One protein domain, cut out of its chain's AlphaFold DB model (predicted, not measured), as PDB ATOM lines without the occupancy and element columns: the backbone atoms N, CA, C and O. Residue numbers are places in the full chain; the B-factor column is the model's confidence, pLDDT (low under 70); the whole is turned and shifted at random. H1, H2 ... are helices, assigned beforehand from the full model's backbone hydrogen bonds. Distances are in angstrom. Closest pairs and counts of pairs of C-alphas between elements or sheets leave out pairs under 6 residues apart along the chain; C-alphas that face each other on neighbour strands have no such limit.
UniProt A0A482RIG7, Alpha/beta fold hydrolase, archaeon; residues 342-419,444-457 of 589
ATOM      1  N   ALA A 342     381.545 374.101 605.279       85.69
ATOM      2  CA  ALA A 342     382.169 374.938 604.259       85.69
ATOM      3  C   ALA A 342     382.614 376.300 604.814       85.69
ATOM      4  O   ALA A 342     383.701 376.777 604.484       85.69
ATOM      5  N   ALA A 343     381.804 376.930 605.669       87.81
ATOM      6  CA  ALA A 343     382.135 378.226 606.256       87.81
ATOM      7  C   ALA A 343     383.342 378.160 607.202       87.81
ATOM      8  O   ALA A 343     384.230 379.014 607.144       87.81
ATOM      9  N   VAL A 344     383.421 377.127 608.044       85.62
ATOM     10  CA  VAL A 344     384.577 376.934 608.923       85.62
ATOM     11  C   VAL A 344     385.819 376.597 608.102       85.62
ATOM     12  O   VAL A 344     386.859 377.211 608.326       85.62
ATOM     13  N   GLU A 345     385.732 375.710 607.107       86.00
ATOM     14  CA  GLU A 345     386.865 375.412 606.218       86.00
ATOM     15  C   GLU A 345     387.382 376.666 605.493       86.00
ATOM     16  O   GLU A 345     388.591 376.907 605.439       86.00
ATOM     17  N   TYR A 346     386.482 377.532 605.025       87.12
ATOM     18  CA  TYR A 346     386.845 378.829 604.457       87.12
ATOM     19  C   TYR A 346     387.596 379.715 605.464       87.12
ATOM     20  O   TYR A 346     388.662 380.250 605.150       87.12
ATOM     21  N   MET A 347     387.106 379.809 606.704       88.50
ATOM     22  CA  MET A 347     387.782 380.530 607.790       88.50
ATOM     23  C   MET A 347     389.157 379.951 608.160       88.50
ATOM     24  O   MET A 347     389.979 380.643 608.765       88.50
ATOM     25  N   HIS A 348     389.435 378.692 607.822       85.44
ATOM     26  CA  HIS A 348     390.740 378.065 608.033       85.44
ATOM     27  C   HIS A 348     391.728 378.306 606.900       85.44
ATOM     28  O   HIS A 348     392.925 378.450 607.157       85.44
ATOM     29  N   THR A 349     391.245 378.335 605.665       84.44
ATOM     30  CA  THR A 349     392.091 378.327 604.470       84.44
ATOM     31  C   THR A 349     392.306 379.723 603.900       84.44
ATOM     32  O   THR A 349     393.406 380.039 603.446       84.44
ATOM     33  N   HIS A 350     391.303 380.598 603.971       88.25
ATOM     34  CA  HIS A 350     391.373 381.913 603.350       88.25
ATOM     35  C   HIS A 350     392.174 382.911 604.214       88.25
ATOM     36  O   HIS A 350     391.825 383.122 605.380       88.25
ATOM     37  N   PRO A 351     393.210 383.591 603.676       86.69
ATOM     38  CA  PRO A 351     394.135 384.409 604.471       86.69
ATOM     39  C   PRO A 351     393.464 385.479 605.339       86.69
ATOM     40  O   PRO A 351     393.790 385.620 606.516       86.69
ATOM     41  N   VAL A 352     392.484 386.198 604.786       87.81
ATOM     42  CA  VAL A 352     391.743 387.240 605.518       87.81
ATOM     43  C   VAL A 352     390.777 386.628 606.537       87.81
ATOM     44  O   VAL A 352     390.657 387.120 607.657       87.81
ATOM     45  N   ALA A 353     390.123 385.519 606.182       88.44
ATOM     46  CA  ALA A 353     389.140 384.869 607.043       88.44
ATOM     47  C   ALA A 353     389.806 384.215 608.264       88.44
ATOM     48  O   ALA A 353     389.215 384.177 609.339       88.44
ATOM     49  N   ARG A 354     391.078 383.801 608.155       90.94
ATOM     50  CA  ARG A 354     391.880 383.315 609.291       90.94
ATOM     51  C   ARG A 354     392.030 384.345 610.409       90.94
ATOM     52  O   ARG A 354     392.002 383.968 611.578       90.94
ATOM     53  N   ALA A 355     392.148 385.632 610.079       88.12
ATOM     54  CA  ALA A 355     392.179 386.687 611.094       88.12
ATOM     55  C   ALA A 355     390.837 386.772 611.843       88.12
ATOM     56  O   ALA A 355     390.809 386.887 613.067       88.12
ATOM     57  N   TYR A 356     389.720 386.626 611.125       89.38
ATOM     58  CA  TYR A 356     388.385 386.554 611.720       89.38
ATOM     59  C   TYR A 356     388.188 385.297 612.565       89.38
ATOM     60  O   TYR A 356     387.675 385.390 613.676       89.38
ATOM     61  N   ASN A 357     388.677 384.152 612.097       90.00
ATOM     62  CA  ASN A 357     388.691 382.900 612.844       90.00
ATOM     63  C   ASN A 357     389.405 383.072 614.193       90.00
ATOM     64  O   ASN A 357     388.854 382.737 615.241       90.00
ATOM     65  N   PHE A 358     390.593 383.682 614.189       88.31
ATOM     66  CA  PHE A 358     391.339 383.982 615.411       88.31
ATOM     67  C   PHE A 358     390.568 384.927 616.349       88.31
ATOM     68  O   PHE A 358     390.469 384.664 617.550       88.31
ATOM     69  N   MET A 359     389.966 386.001 615.826       87.19
ATOM     70  CA  MET A 359     389.138 386.909 616.633       87.19
ATOM     71  C   MET A 359     387.950 386.185 617.275       87.19
ATOM     72  O   MET A 359     387.764 386.267 618.490       87.19
ATOM     73  N   LEU A 360     387.176 385.433 616.489       88.19
ATOM     74  CA  LEU A 360     386.027 384.663 616.972       88.19
ATOM     75  C   LEU A 360     386.448 383.618 618.012       88.19
ATOM     76  O   LEU A 360     385.762 383.443 619.019       88.19
ATOM     77  N   THR A 361     387.613 382.990 617.828       89.06
ATOM     78  CA  THR A 361     388.200 382.054 618.803       89.06
ATOM     79  C   THR A 361     388.422 382.724 620.155       89.06
ATOM     80  O   THR A 361     388.094 382.165 621.201       89.06
ATOM     81  N   ASN A 362     388.930 383.958 620.161       88.88
ATOM     82  CA  ASN A 362     389.117 384.712 621.397       88.88
ATOM     83  C   ASN A 362     387.783 385.146 622.032       88.88
ATOM     84  O   ASN A 362     387.672 385.161 623.260       88.88
ATOM     85  N   VAL A 363     386.744 385.408 621.231       85.38
ATOM     86  CA  VAL A 363     385.386 385.667 621.743       85.38
ATOM     87  C   VAL A 363     384.828 384.444 622.477       85.38
ATOM     88  O   VAL A 363     384.352 384.578 623.607       85.38
ATOM     89  N   VAL A 364     384.914 383.243 621.894       86.06
ATOM     90  CA  VAL A 364     384.404 382.017 622.543       86.06
ATOM     91  C   VAL A 364     385.253 381.590 623.746       86.06
ATOM     92  O   VAL A 364     384.703 381.130 624.749       86.06
ATOM     93  N   LYS A 365     386.571 381.836 623.721       87.69
ATOM     94  CA  LYS A 365     387.443 381.700 624.900       87.69
ATOM     95  C   LYS A 365     386.992 382.600 626.047       87.69
ATOM     96  O   LYS A 365     386.901 382.136 627.180       87.69
ATOM     97  N   LEU A 366     386.675 383.867 625.772       85.25
ATOM     98  CA  LEU A 366     386.188 384.789 626.797       85.25
ATOM     99  C   LEU A 366     384.860 384.313 627.404       85.25
ATOM    100  O   LEU A 366     384.669 384.411 628.617       85.25
ATOM    101  N   SER A 367     383.957 383.772 626.582       82.81
ATOM    102  CA  SER A 367     382.706 383.169 627.057       82.81
ATOM    103  C   SER A 367     382.969 381.984 627.988       82.81
ATOM    104  O   SER A 367     382.423 381.950 629.090       82.81
ATOM    105  N   LEU A 368     383.871 381.069 627.611       85.31
ATOM    106  CA  LEU A 368     384.269 379.944 628.462       85.31
ATOM    107  C   LEU A 368     384.929 380.418 629.766       85.31
ATOM    108  O   LEU A 368     384.633 379.898 630.836       85.31
ATOM    109  N   TRP A 369     385.784 381.444 629.706       85.44
ATOM    110  CA  TRP A 369     386.489 381.976 630.875       85.44
ATOM    111  C   TRP A 369     385.538 382.537 631.938       85.44
ATOM    112  O   TRP A 369     385.774 382.345 633.135       85.44
ATOM    113  N   ARG A 370     384.436 383.181 631.532       83.06
ATOM    114  CA  ARG A 370     383.389 383.650 632.462       83.06
ATOM    115  C   ARG A 370     382.724 382.497 633.214       83.06
ATOM    116  O   ARG A 370     382.338 382.668 634.365       83.06
ATOM    117  N   GLN A 371     382.642 381.329 632.583       84.69
ATOM    118  CA  GLN A 371     381.974 380.136 633.107       84.69
ATOM    119  C   GLN A 371     382.964 379.080 633.628       84.69
ATOM    120  O   GLN A 371     382.568 377.963 633.940       84.69
ATOM    121  N   ARG A 372     384.257 379.418 633.751       84.12
ATOM    122  CA  ARG A 372     385.342 378.465 634.065       84.12
ATOM    123  C   ARG A 372     385.135 377.662 635.351       84.12
ATOM    124  O   ARG A 372     385.646 376.556 635.447       84.12
ATOM    125  N   HIS A 373     384.383 378.205 636.307       84.00
ATOM    126  CA  HIS A 373     384.059 377.532 637.564       84.00
ATOM    127  C   HIS A 373     383.244 376.242 637.354       84.00
ATOM    128  O   HIS A 373     383.363 375.332 638.158       84.00
ATOM    129  N   LEU A 374     382.484 376.130 636.256       85.44
ATOM    130  CA  LEU A 374     381.736 374.914 635.897       85.44
ATOM    131  C   LEU A 374     382.573 373.887 635.132       85.44
ATOM    132  O   LEU A 374     382.186 372.728 635.035       85.44
ATOM    133  N   PHE A 375     383.692 374.315 634.545       85.50
ATOM    134  CA  PHE A 375     384.504 373.478 633.661       85.50
ATOM    135  C   PHE A 375     385.854 373.082 634.262       85.50
ATOM    136  O   PHE A 375     386.570 372.313 633.627       85.50
ATOM    137  N   GLY A 376     386.210 373.604 635.443       79.56
ATOM    138  CA  GLY A 376     387.499 373.363 636.102       79.56
ATOM    139  C   GLY A 376     387.820 371.877 636.257       79.56
ATOM    140  O   GLY A 376     388.877 371.441 635.813       79.56
ATOM    141  N   ASP A 377     386.851 371.118 636.770       78.06
ATOM    142  CA  ASP A 377     386.969 369.675 637.025       78.06
ATOM    143  C   ASP A 377     386.186 368.827 636.006       78.06
ATOM    144  O   ASP A 377     385.930 367.643 636.228       78.06
ATOM    145  N   HIS A 378     385.751 369.416 634.884       81.94
ATOM    146  CA  HIS A 378     384.911 368.694 633.931       81.94
ATOM    147  C   HIS A 378     385.716 367.581 633.231       81.94
ATOM    148  O   HIS A 378     386.694 367.884 632.542       81.94
ATOM    149  N   PRO A 379     385.282 366.305 633.296       80.44
ATOM    150  CA  PRO A 379     386.117 365.146 632.957       80.44
ATOM    151  C   PRO A 379     386.567 365.105 631.491       80.44
ATOM    152  O   PRO A 379     387.616 364.549 631.171       80.44
ATOM    153  N   HIS A 380     385.787 365.705 630.589       81.31
ATOM    154  CA  HIS A 380     386.049 365.645 629.149       81.31
ATOM    155  C   HIS A 380     386.606 366.947 628.555       81.31
ATOM    156  O   HIS A 380     387.239 366.909 627.499       81.31
ATOM    157  N   VAL A 381     386.395 368.105 629.196       85.25
ATOM    158  CA  VAL A 381     386.758 369.402 628.597       85.25
ATOM    159  C   VAL A 381     388.236 369.667 628.835       85.25
ATOM    160  O   VAL A 381     388.719 369.676 629.961       85.25
ATOM    161  N   ARG A 382     388.978 369.939 627.761       85.50
ATOM    162  CA  ARG A 382     390.427 370.153 627.835       85.50
ATOM    163  C   ARG A 382     390.740 371.638 627.972       85.50
ATOM    164  O   ARG A 382     391.219 372.256 627.020       85.50
ATOM    165  N   LEU A 383     390.511 372.214 629.155       87.19
ATOM    166  CA  LEU A 383     390.730 373.648 629.407       87.19
ATOM    167  C   LEU A 383     392.113 374.164 628.951       87.19
ATOM    168  O   LEU A 383     392.143 375.168 628.239       87.19
ATOM    169  N   PRO A 384     393.253 373.490 629.229       87.88
ATOM    170  CA  PRO A 384     394.557 373.959 628.748       87.88
ATOM    171  C   PRO A 384     394.656 374.059 627.218       87.88
ATOM    172  O   PRO A 384     395.295 374.971 626.695       87.88
ATOM    173  N   HIS A 385     394.004 373.146 626.491       87.44
ATOM    174  CA  HIS A 385     393.960 373.173 625.027       87.44
ATOM    175  C   HIS A 385     393.010 374.271 624.536       87.44
ATOM    176  O   HIS A 385     393.363 375.018 623.625       87.44
ATOM    177  N   ALA A 386     391.860 374.445 625.195       87.94
ATOM    178  CA  ALA A 386     390.920 375.522 624.896       87.94
ATOM    179  C   ALA A 386     391.571 376.908 625.049       87.94
ATOM    180  O   ALA A 386     391.347 377.782 624.214       87.94
ATOM    181  N   TRP A 387     392.436 377.108 626.053       90.19
ATOM    182  CA  TRP A 387     393.176 378.363 626.249       90.19
ATOM    183  C   TRP A 387     394.277 378.605 625.218       90.19
ATOM    184  O   TRP A 387     394.568 379.760 624.907       90.19
ATOM    185  N   ARG A 388     394.851 377.551 624.632       90.19
ATOM    186  CA  ARG A 388     395.880 377.645 623.579       90.19
ATOM    187  C   ARG A 388     395.312 377.673 622.157       90.19
ATOM    188  O   ARG A 388     396.060 377.944 621.227       90.19
ATOM    189  N   ALA A 389     394.013 377.427 621.981       88.38
ATOM    190  CA  ALA A 389     393.366 377.392 620.671       88.38
ATOM    191  C   ALA A 389     393.513 378.718 619.904       88.38
ATOM    192  O   ALA A 389     393.176 379.778 620.431       88.38
ATOM    193  N   ASN A 390     393.955 378.663 618.647       88.06
ATOM    194  CA  ASN A 390     394.082 379.842 617.773       88.06
ATOM    195  C   ASN A 390     393.055 379.843 616.634       88.06
ATOM    196  O   ASN A 390     393.061 380.725 615.777       88.06
ATOM    197  N   SER A 391     392.168 378.853 616.629       88.12
ATOM    198  CA  SER A 391     391.098 378.711 615.661       88.12
ATOM    199  C   SER A 391     389.846 378.111 616.299       88.12
ATOM    200  O   SER A 391     389.919 377.422 617.324       88.12
ATOM    201  N   ILE A 392     388.693 378.342 615.666       86.56
ATOM    202  CA  ILE A 392     387.407 377.810 616.117       86.56
ATOM    203  C   ILE A 392     387.439 376.280 616.128       86.56
ATOM    204  O   ILE A 392     386.955 375.685 617.085       86.56
ATOM    205  N   ARG A 393     388.093 375.640 615.148       84.88
ATOM    206  CA  ARG A 393     388.300 374.181 615.122       84.88
ATOM    207  C   ARG A 393     389.083 373.678 616.329       84.88
ATOM    208  O   ARG A 393     388.643 372.723 616.959       84.88
ATOM    209  N   ASP A 394     390.196 374.322 616.686       86.25
ATOM    210  CA  ASP A 394     390.989 373.909 617.856       86.25
ATOM    211  C   ASP A 394     390.181 374.058 619.150       86.25
ATOM    212  O   ASP A 394     390.210 373.190 620.025       86.25
ATOM    213  N   TRP A 395     389.416 375.149 619.264       88.25
ATOM    214  CA  TRP A 395     388.550 375.387 620.415       88.25
ATOM    215  C   TRP A 395     387.414 374.357 620.491       88.25
ATOM    216  O   TRP A 395     387.175 373.777 621.549       88.25
ATOM    217  N   GLN A 396     386.757 374.057 619.367       86.56
ATOM    218  CA  GLN A 396     385.692 373.056 619.290       86.56
ATOM    219  C   GLN A 396     386.204 371.645 619.596       86.56
ATOM    220  O   GLN A 396     385.503 370.893 620.269       86.56
ATOM    221  N   ALA A 397     387.421 371.286 619.174       84.62
ATOM    222  CA  ALA A 397     388.041 370.005 619.519       84.62
ATOM    223  C   ALA A 397     388.273 369.856 621.035       84.62
ATOM    224  O   ALA A 397     388.136 368.765 621.596       84.62
ATOM    225  N   ALA A 398     388.630 370.956 621.707       86.06
ATOM    226  CA  ALA A 398     388.907 370.977 623.141       86.06
ATOM    227  C   ALA A 398     387.643 371.068 624.016       86.06
ATOM    228  O   ALA A 398     387.677 370.626 625.167       86.06
ATOM    229  N   VAL A 399     386.558 371.649 623.486       86.38
ATOM    230  CA  VAL A 399     385.335 371.974 624.239       86.38
ATOM    231  C   VAL A 399     384.105 371.305 623.626       86.38
ATOM    232  O   VAL A 399     383.604 370.339 624.191       86.38
ATOM    233  N   THR A 400     383.617 371.774 622.473       85.06
ATOM    234  CA  THR A 400     382.330 371.341 621.894       85.06
ATOM    235  C   THR A 400     382.260 369.840 621.622       85.06
ATOM    236  O   THR A 400     381.301 369.197 622.036       85.06
ATOM    237  N   CYS A 401     383.273 369.260 620.974       82.00
ATOM    238  CA  CYS A 401     383.296 367.827 620.661       82.00
ATOM    239  C   CYS A 401     383.248 366.987 621.945       82.00
ATOM    240  O   CYS A 401     382.518 366.007 622.028       82.00
ATOM    241  N   ARG A 402     383.957 367.444 622.983       83.06
ATOM    242  CA  ARG A 402     384.032 366.791 624.294       83.06
ATOM    243  C   ARG A 402     382.714 366.845 625.049       83.06
ATOM    244  O   ARG A 402     382.306 365.845 625.624       83.06
ATOM    245  N   LEU A 403     382.041 367.992 625.016       81.06
ATOM    246  CA  LEU A 403     380.712 368.148 625.605       81.06
ATOM    247  C   LEU A 403     379.652 367.313 624.878       81.06
ATOM    248  O   LEU A 403     378.695 366.875 625.505       81.06
ATOM    249  N   ARG A 404     379.838 367.058 623.578       77.88
ATOM    250  CA  ARG A 404     378.964 366.193 622.773       77.88
ATOM    251  C   ARG A 404     379.321 364.701 622.846       77.88
ATOM    252  O   ARG A 404     378.646 363.904 622.206       77.88
ATOM    253  N   GLY A 405     380.379 364.315 623.566       75.75
ATOM    254  CA  GLY A 405     380.865 362.928 623.594       75.75
ATOM    255  C   GLY A 405     381.422 362.428 622.251       75.75
ATOM    256  O   GLY A 405     381.501 361.225 622.019       75.75
ATOM    257  N   ILE A 406     381.798 363.338 621.347       70.44
ATOM    258  CA  ILE A 406     382.341 363.022 620.021       70.44
ATOM    259  C   ILE A 406     383.869 363.045 620.121       70.44
ATOM    260  O   ILE A 406     384.504 364.089 619.965       70.44
ATOM    261  N   ASP A 407     384.459 361.886 620.412       62.50
ATOM    262  CA  ASP A 407     385.910 361.743 620.592       62.50
ATOM    263  C   ASP A 407     386.648 361.204 619.353       62.50
ATOM    264  O   ASP A 407     387.843 361.459 619.205       62.50
ATOM    265  N   SER A 408     385.954 360.486 618.461       51.56
ATOM    266  CA  SER A 408     386.486 359.966 617.193       51.56
ATOM    267  C   SER A 408     385.345 359.633 616.208       51.56
ATOM    268  O   SER A 408     384.212 359.400 616.643       51.56
ATOM    269  N   PRO A 409     385.606 359.549 614.887       42.72
ATOM    270  CA  PRO A 409     384.612 359.132 613.886       42.72
ATOM    271  C   PRO A 409     384.007 357.737 614.123       42.72
ATOM    272  O   PRO A 409     382.971 357.422 613.550       42.72
ATOM    273  N   HIS A 410     384.605 356.879 614.955       39.97
ATOM    274  CA  HIS A 410     384.049 355.549 615.236       39.97
ATOM    275  C   HIS A 410     382.846 355.589 616.194       39.97
ATOM    276  O   HIS A 410     381.956 354.749 616.084       39.97
ATOM    277  N   ALA A 411     382.761 356.596 617.072       45.56
ATOM    278  CA  ALA A 411     381.580 356.843 617.910       45.56
ATOM    279  C   ALA A 411     380.389 357.420 617.110       45.56
ATOM    280  O   ALA A 411     379.272 357.485 617.610       45.56
ATOM    281  N   PHE A 412     380.624 357.828 615.857       45.78
ATOM    282  CA  PHE A 412     379.677 358.524 614.981       45.78
ATOM    283  C   PHE A 412     378.706 357.586 614.226       45.78
ATOM    284  O   PHE A 412     377.805 358.066 613.540       45.78
ATOM    285  N   ASN A 413     378.841 356.252 614.314       38.62
ATOM    286  CA  ASN A 413     378.192 355.342 613.360       38.62
ATOM    287  C   ASN A 413     376.976 354.558 613.909       38.62
ATOM    288  O   ASN A 413     377.130 353.467 614.456       38.62
ATOM    289  N   LYS A 414     375.763 355.096 613.681       37.28
ATOM    290  CA  LYS A 414     374.634 354.395 613.013       37.28
ATOM    291  C   LYS A 414     373.418 355.301 612.782       37.28
ATOM    292  O   LYS A 414     372.811 355.215 611.724       37.28
ATOM    293  N   GLU A 415     373.086 356.183 613.723       35.31
ATOM    294  CA  GLU A 415     371.859 356.995 613.626       35.31
ATOM    295  C   GLU A 415     372.014 358.218 612.711       35.31
ATOM    296  O   GLU A 415     371.159 358.472 611.871       35.31
ATOM    297  N   VAL A 416     373.126 358.956 612.791       41.41
ATOM    298  CA  VAL A 416     373.267 360.241 612.073       41.41
ATOM    299  C   VAL A 416     373.730 360.065 610.616       41.41
ATOM    300  O   VAL A 416     373.233 360.754 609.727       41.41
ATOM    301  N   CYS A 417     374.600 359.085 610.329       37.53
ATOM    302  CA  CYS A 417     374.981 358.725 608.951       37.53
ATOM    303  C   CYS A 417     373.808 358.182 608.117       37.53
ATOM    304  O   CYS A 417     373.849 358.280 606.895       37.53
ATOM    305  N   ALA A 418     372.768 357.620 608.746       38.09
ATOM    306  CA  ALA A 418     371.569 357.157 608.045       38.09
ATOM    307  C   ALA A 418     370.638 358.314 607.629       38.09
ATOM    308  O   ALA A 418     369.869 358.170 606.680       38.09
ATOM    309  N   HIS A 419     370.723 359.464 608.310       36.94
ATOM    310  CA  HIS A 419     369.893 360.643 608.040       36.94
ATOM    311  C   HIS A 419     370.555 361.671 607.114       36.94
ATOM    312  O   HIS A 419     369.862 362.409 606.412       36.94
ATOM    313  N   ASP A 444     392.080 362.035 614.718       58.12
ATOM    314  CA  ASP A 444     390.805 361.798 615.411       58.12
ATOM    315  C   ASP A 444     390.111 363.103 615.840       58.12
ATOM    316  O   ASP A 444     388.902 363.266 615.655       58.12
ATOM    317  N   ALA A 445     390.873 364.074 616.361       57.78
ATOM    318  CA  ALA A 445     390.333 365.366 616.787       57.78
ATOM    319  C   ALA A 445     389.860 366.229 615.606       57.78
ATOM    320  O   ALA A 445     388.834 366.904 615.705       57.78
ATOM    321  N   ARG A 446     390.589 366.212 614.480       62.72
ATOM    322  CA  ARG A 446     390.176 366.915 613.257       62.72
ATOM    323  C   ARG A 446     388.890 366.320 612.700       62.72
ATOM    324  O   ARG A 446     387.975 367.075 612.377       62.72
ATOM    325  N   THR A 447     388.791 364.996 612.658       64.06
ATOM    326  CA  THR A 447     387.595 364.325 612.146       64.06
ATOM    327  C   THR A 447     386.388 364.503 613.073       64.06
ATOM    328  O   THR A 447     385.293 364.764 612.583       64.06
ATOM    329  N   ALA A 448     386.569 364.487 614.399       68.25
ATOM    330  CA  ALA A 448     385.496 364.789 615.356       68.25
ATOM    331  C   ALA A 448     384.892 366.192 615.150       68.25
ATOM    332  O   ALA A 448     383.672 366.367 615.191       68.25
ATOM    333  N   VAL A 449     385.731 367.194 614.870       73.12
ATOM    334  CA  VAL A 449     385.254 368.556 614.592       73.12
ATOM    335  C   VAL A 449     384.464 368.622 613.283       73.12
ATOM    336  O   VAL A 449     383.421 369.273 613.243       73.12
ATOM    337  N   VAL A 450     384.908 367.917 612.238       75.31
ATOM    338  CA  VAL A 450     384.152 367.819 610.979       75.31
ATOM    339  C   VAL A 450     382.775 367.197 611.221       75.31
ATOM    340  O   VAL A 450     381.783 367.722 610.722       75.31
ATOM    341  N   CYS A 451     382.677 366.151 612.046       70.88
ATOM    342  CA  CYS A 451     381.390 365.567 612.435       70.88
ATOM    343  C   CYS A 451     380.460 366.603 613.087       70.88
ATOM    344  O   CYS A 451     379.289 366.680 612.720       70.88
ATOM    345  N   VAL A 452     380.971 367.440 614.000       75.25
ATOM    346  CA  VAL A 452     380.183 368.534 614.600       75.25
ATOM    347  C   VAL A 452     379.741 369.539 613.538       75.25
ATOM    348  O   VAL A 452     378.583 369.944 613.528       75.25
ATOM    349  N   HIS A 453     380.624 369.934 612.618       81.75
ATOM    350  CA  HIS A 453     380.273 370.877 611.552       81.75
ATOM    351  C   HIS A 453     379.187 370.348 610.621       81.75
ATOM    352  O   HIS A 453     378.312 371.106 610.209       81.75
ATOM    353  N   VAL A 454     379.225 369.056 610.312       76.06
ATOM    354  CA  VAL A 454     378.188 368.394 609.520       76.06
ATOM    355  C   VAL A 454     376.878 368.316 610.308       76.06
ATOM    356  O   VAL A 454     375.837 368.635 609.750       76.06
ATOM    357  N   GLN A 455     376.914 367.987 611.606       73.44
ATOM    358  CA  GLN A 455     375.719 367.968 612.465       73.44
ATOM    359  C   GLN A 455     375.036 369.333 612.591       73.44
ATOM    360  O   GLN A 455     373.822 369.396 612.764       73.44
ATOM    361  N   VAL A 456     375.810 370.420 612.568       78.56
ATOM    362  CA  VAL A 456     375.251 371.776 612.657       78.56
ATOM    363  C   VAL A 456     374.869 372.354 611.297       78.56
ATOM    364  O   VAL A 456     374.174 373.366 611.253       78.56
ATOM    365  N   SER A 457     375.296 371.725 610.198       87.06
ATOM    366  CA  SER A 457     374.863 372.097 608.851       87.06
ATOM    367  C   SER A 457     373.446 371.582 608.601       87.06
ATOM    368  O   SER A 457     373.112 370.460 608.965       87.06
TER     369      SER A 457
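This is residues 342 to 419 and 444 to 457 of the 589 residues of the protein "Alpha/beta fold hydrolase" of archaeon (UniProt A0A482RIG7). The model has the outline of a rough T: the long helix H2 makes the crossbar, and H5, H9 and H7 follow one another away from its middle as the stem, with H8 at the far end. H5 packs on H2 and H9 crosses H5 on the side away from H2, while H4 folds against H5, H1 turns back at one end of H2 and H3 lies at the other. The printed part has 92 residues, with nine named helices, H1 to H9 in order along the chain, and no named strand; the class is all helix. It is compact, with a radius of gyration of the C-alphas of 13.7 A, and flat, spanning 36 by 36 by 18 A.

H1 is residues 342 to 349, beginning at C-alpha 342 at (382.169, 374.938, 604.259), and is 10.5 A long. H2, residues 351 to 370, is the longest helix and runs 30.0 A to C-alpha 370 at (383.389, 383.650, 632.462). H3 is residues 372 to 375, H4 residues 383 to 388, H5 residues 392 to 398, H6 residues 400 to 403, H7 residues 409 to 412 and H8 residues 415 to 419. H9, residues 444 to 456, is 18.7 A long and ends at C-alpha 456 at (375.251, 371.776, 612.657).

H5 and H9 are the hubs, touching three helices each. They touch each other at a steep tilt of 63 degrees, opposite ways, H9 with residues 445 to 449 alone; their closest C-alphas, Ala 397 and Val 449, are 5.8 A apart. H5 touches residues 357 to 365 of H2 at a steep tilt of 41 degrees, the same way; the closest C-alphas, Thr 361 and Ile 392, are 5.1 A apart. H4 and H5 form a helical hairpin, touching at a shallow tilt of 29 degrees, opposite ways, with the C-alphas of Ala 386 and Trp 395 closest at 5.1 A. H1 and H2 touch only at the corner, about perpendicular at 74 degrees; their closest C-alphas, Met 347 and Ala 353, are 4.6 A apart. H3 is near H2, and H6 is near H5. H9 touches H7, closest at the C-alphas of Pro 409 and Ala 448, 5.9 A apart. With residues 448 to 452 alone H9 only just touches H6, with 3 pairs of C-alphas within 8 A, the closest Cys 401 and Val 449 at 6.4 A. H8 touches no helix, and H2 and H9 are apart. Every O i to N i+4 pair is within hydrogen-bond range in H1, H4, H5 and H9, against 14 of 16 in H2 and 0 of 1 in H8, which has 1 of 2 O i to N i+3 pairs within range; H3, H6 and H7 are too short for an O i to N i+4 pair.

The two C-alphas farthest apart, His 373 and Ala 418, are 38.0 A apart. Residues 420 to 443 are not printed, and C-alphas 419 and 444 are 22.2 A apart across this cut. Of the links that are printed whole, that from H3 to H4 is short, with 7 residues, and the others are tight. The mean pLDDT of the printed part is 77.3; residues 407 to 419 and 444 to 448 are under 70.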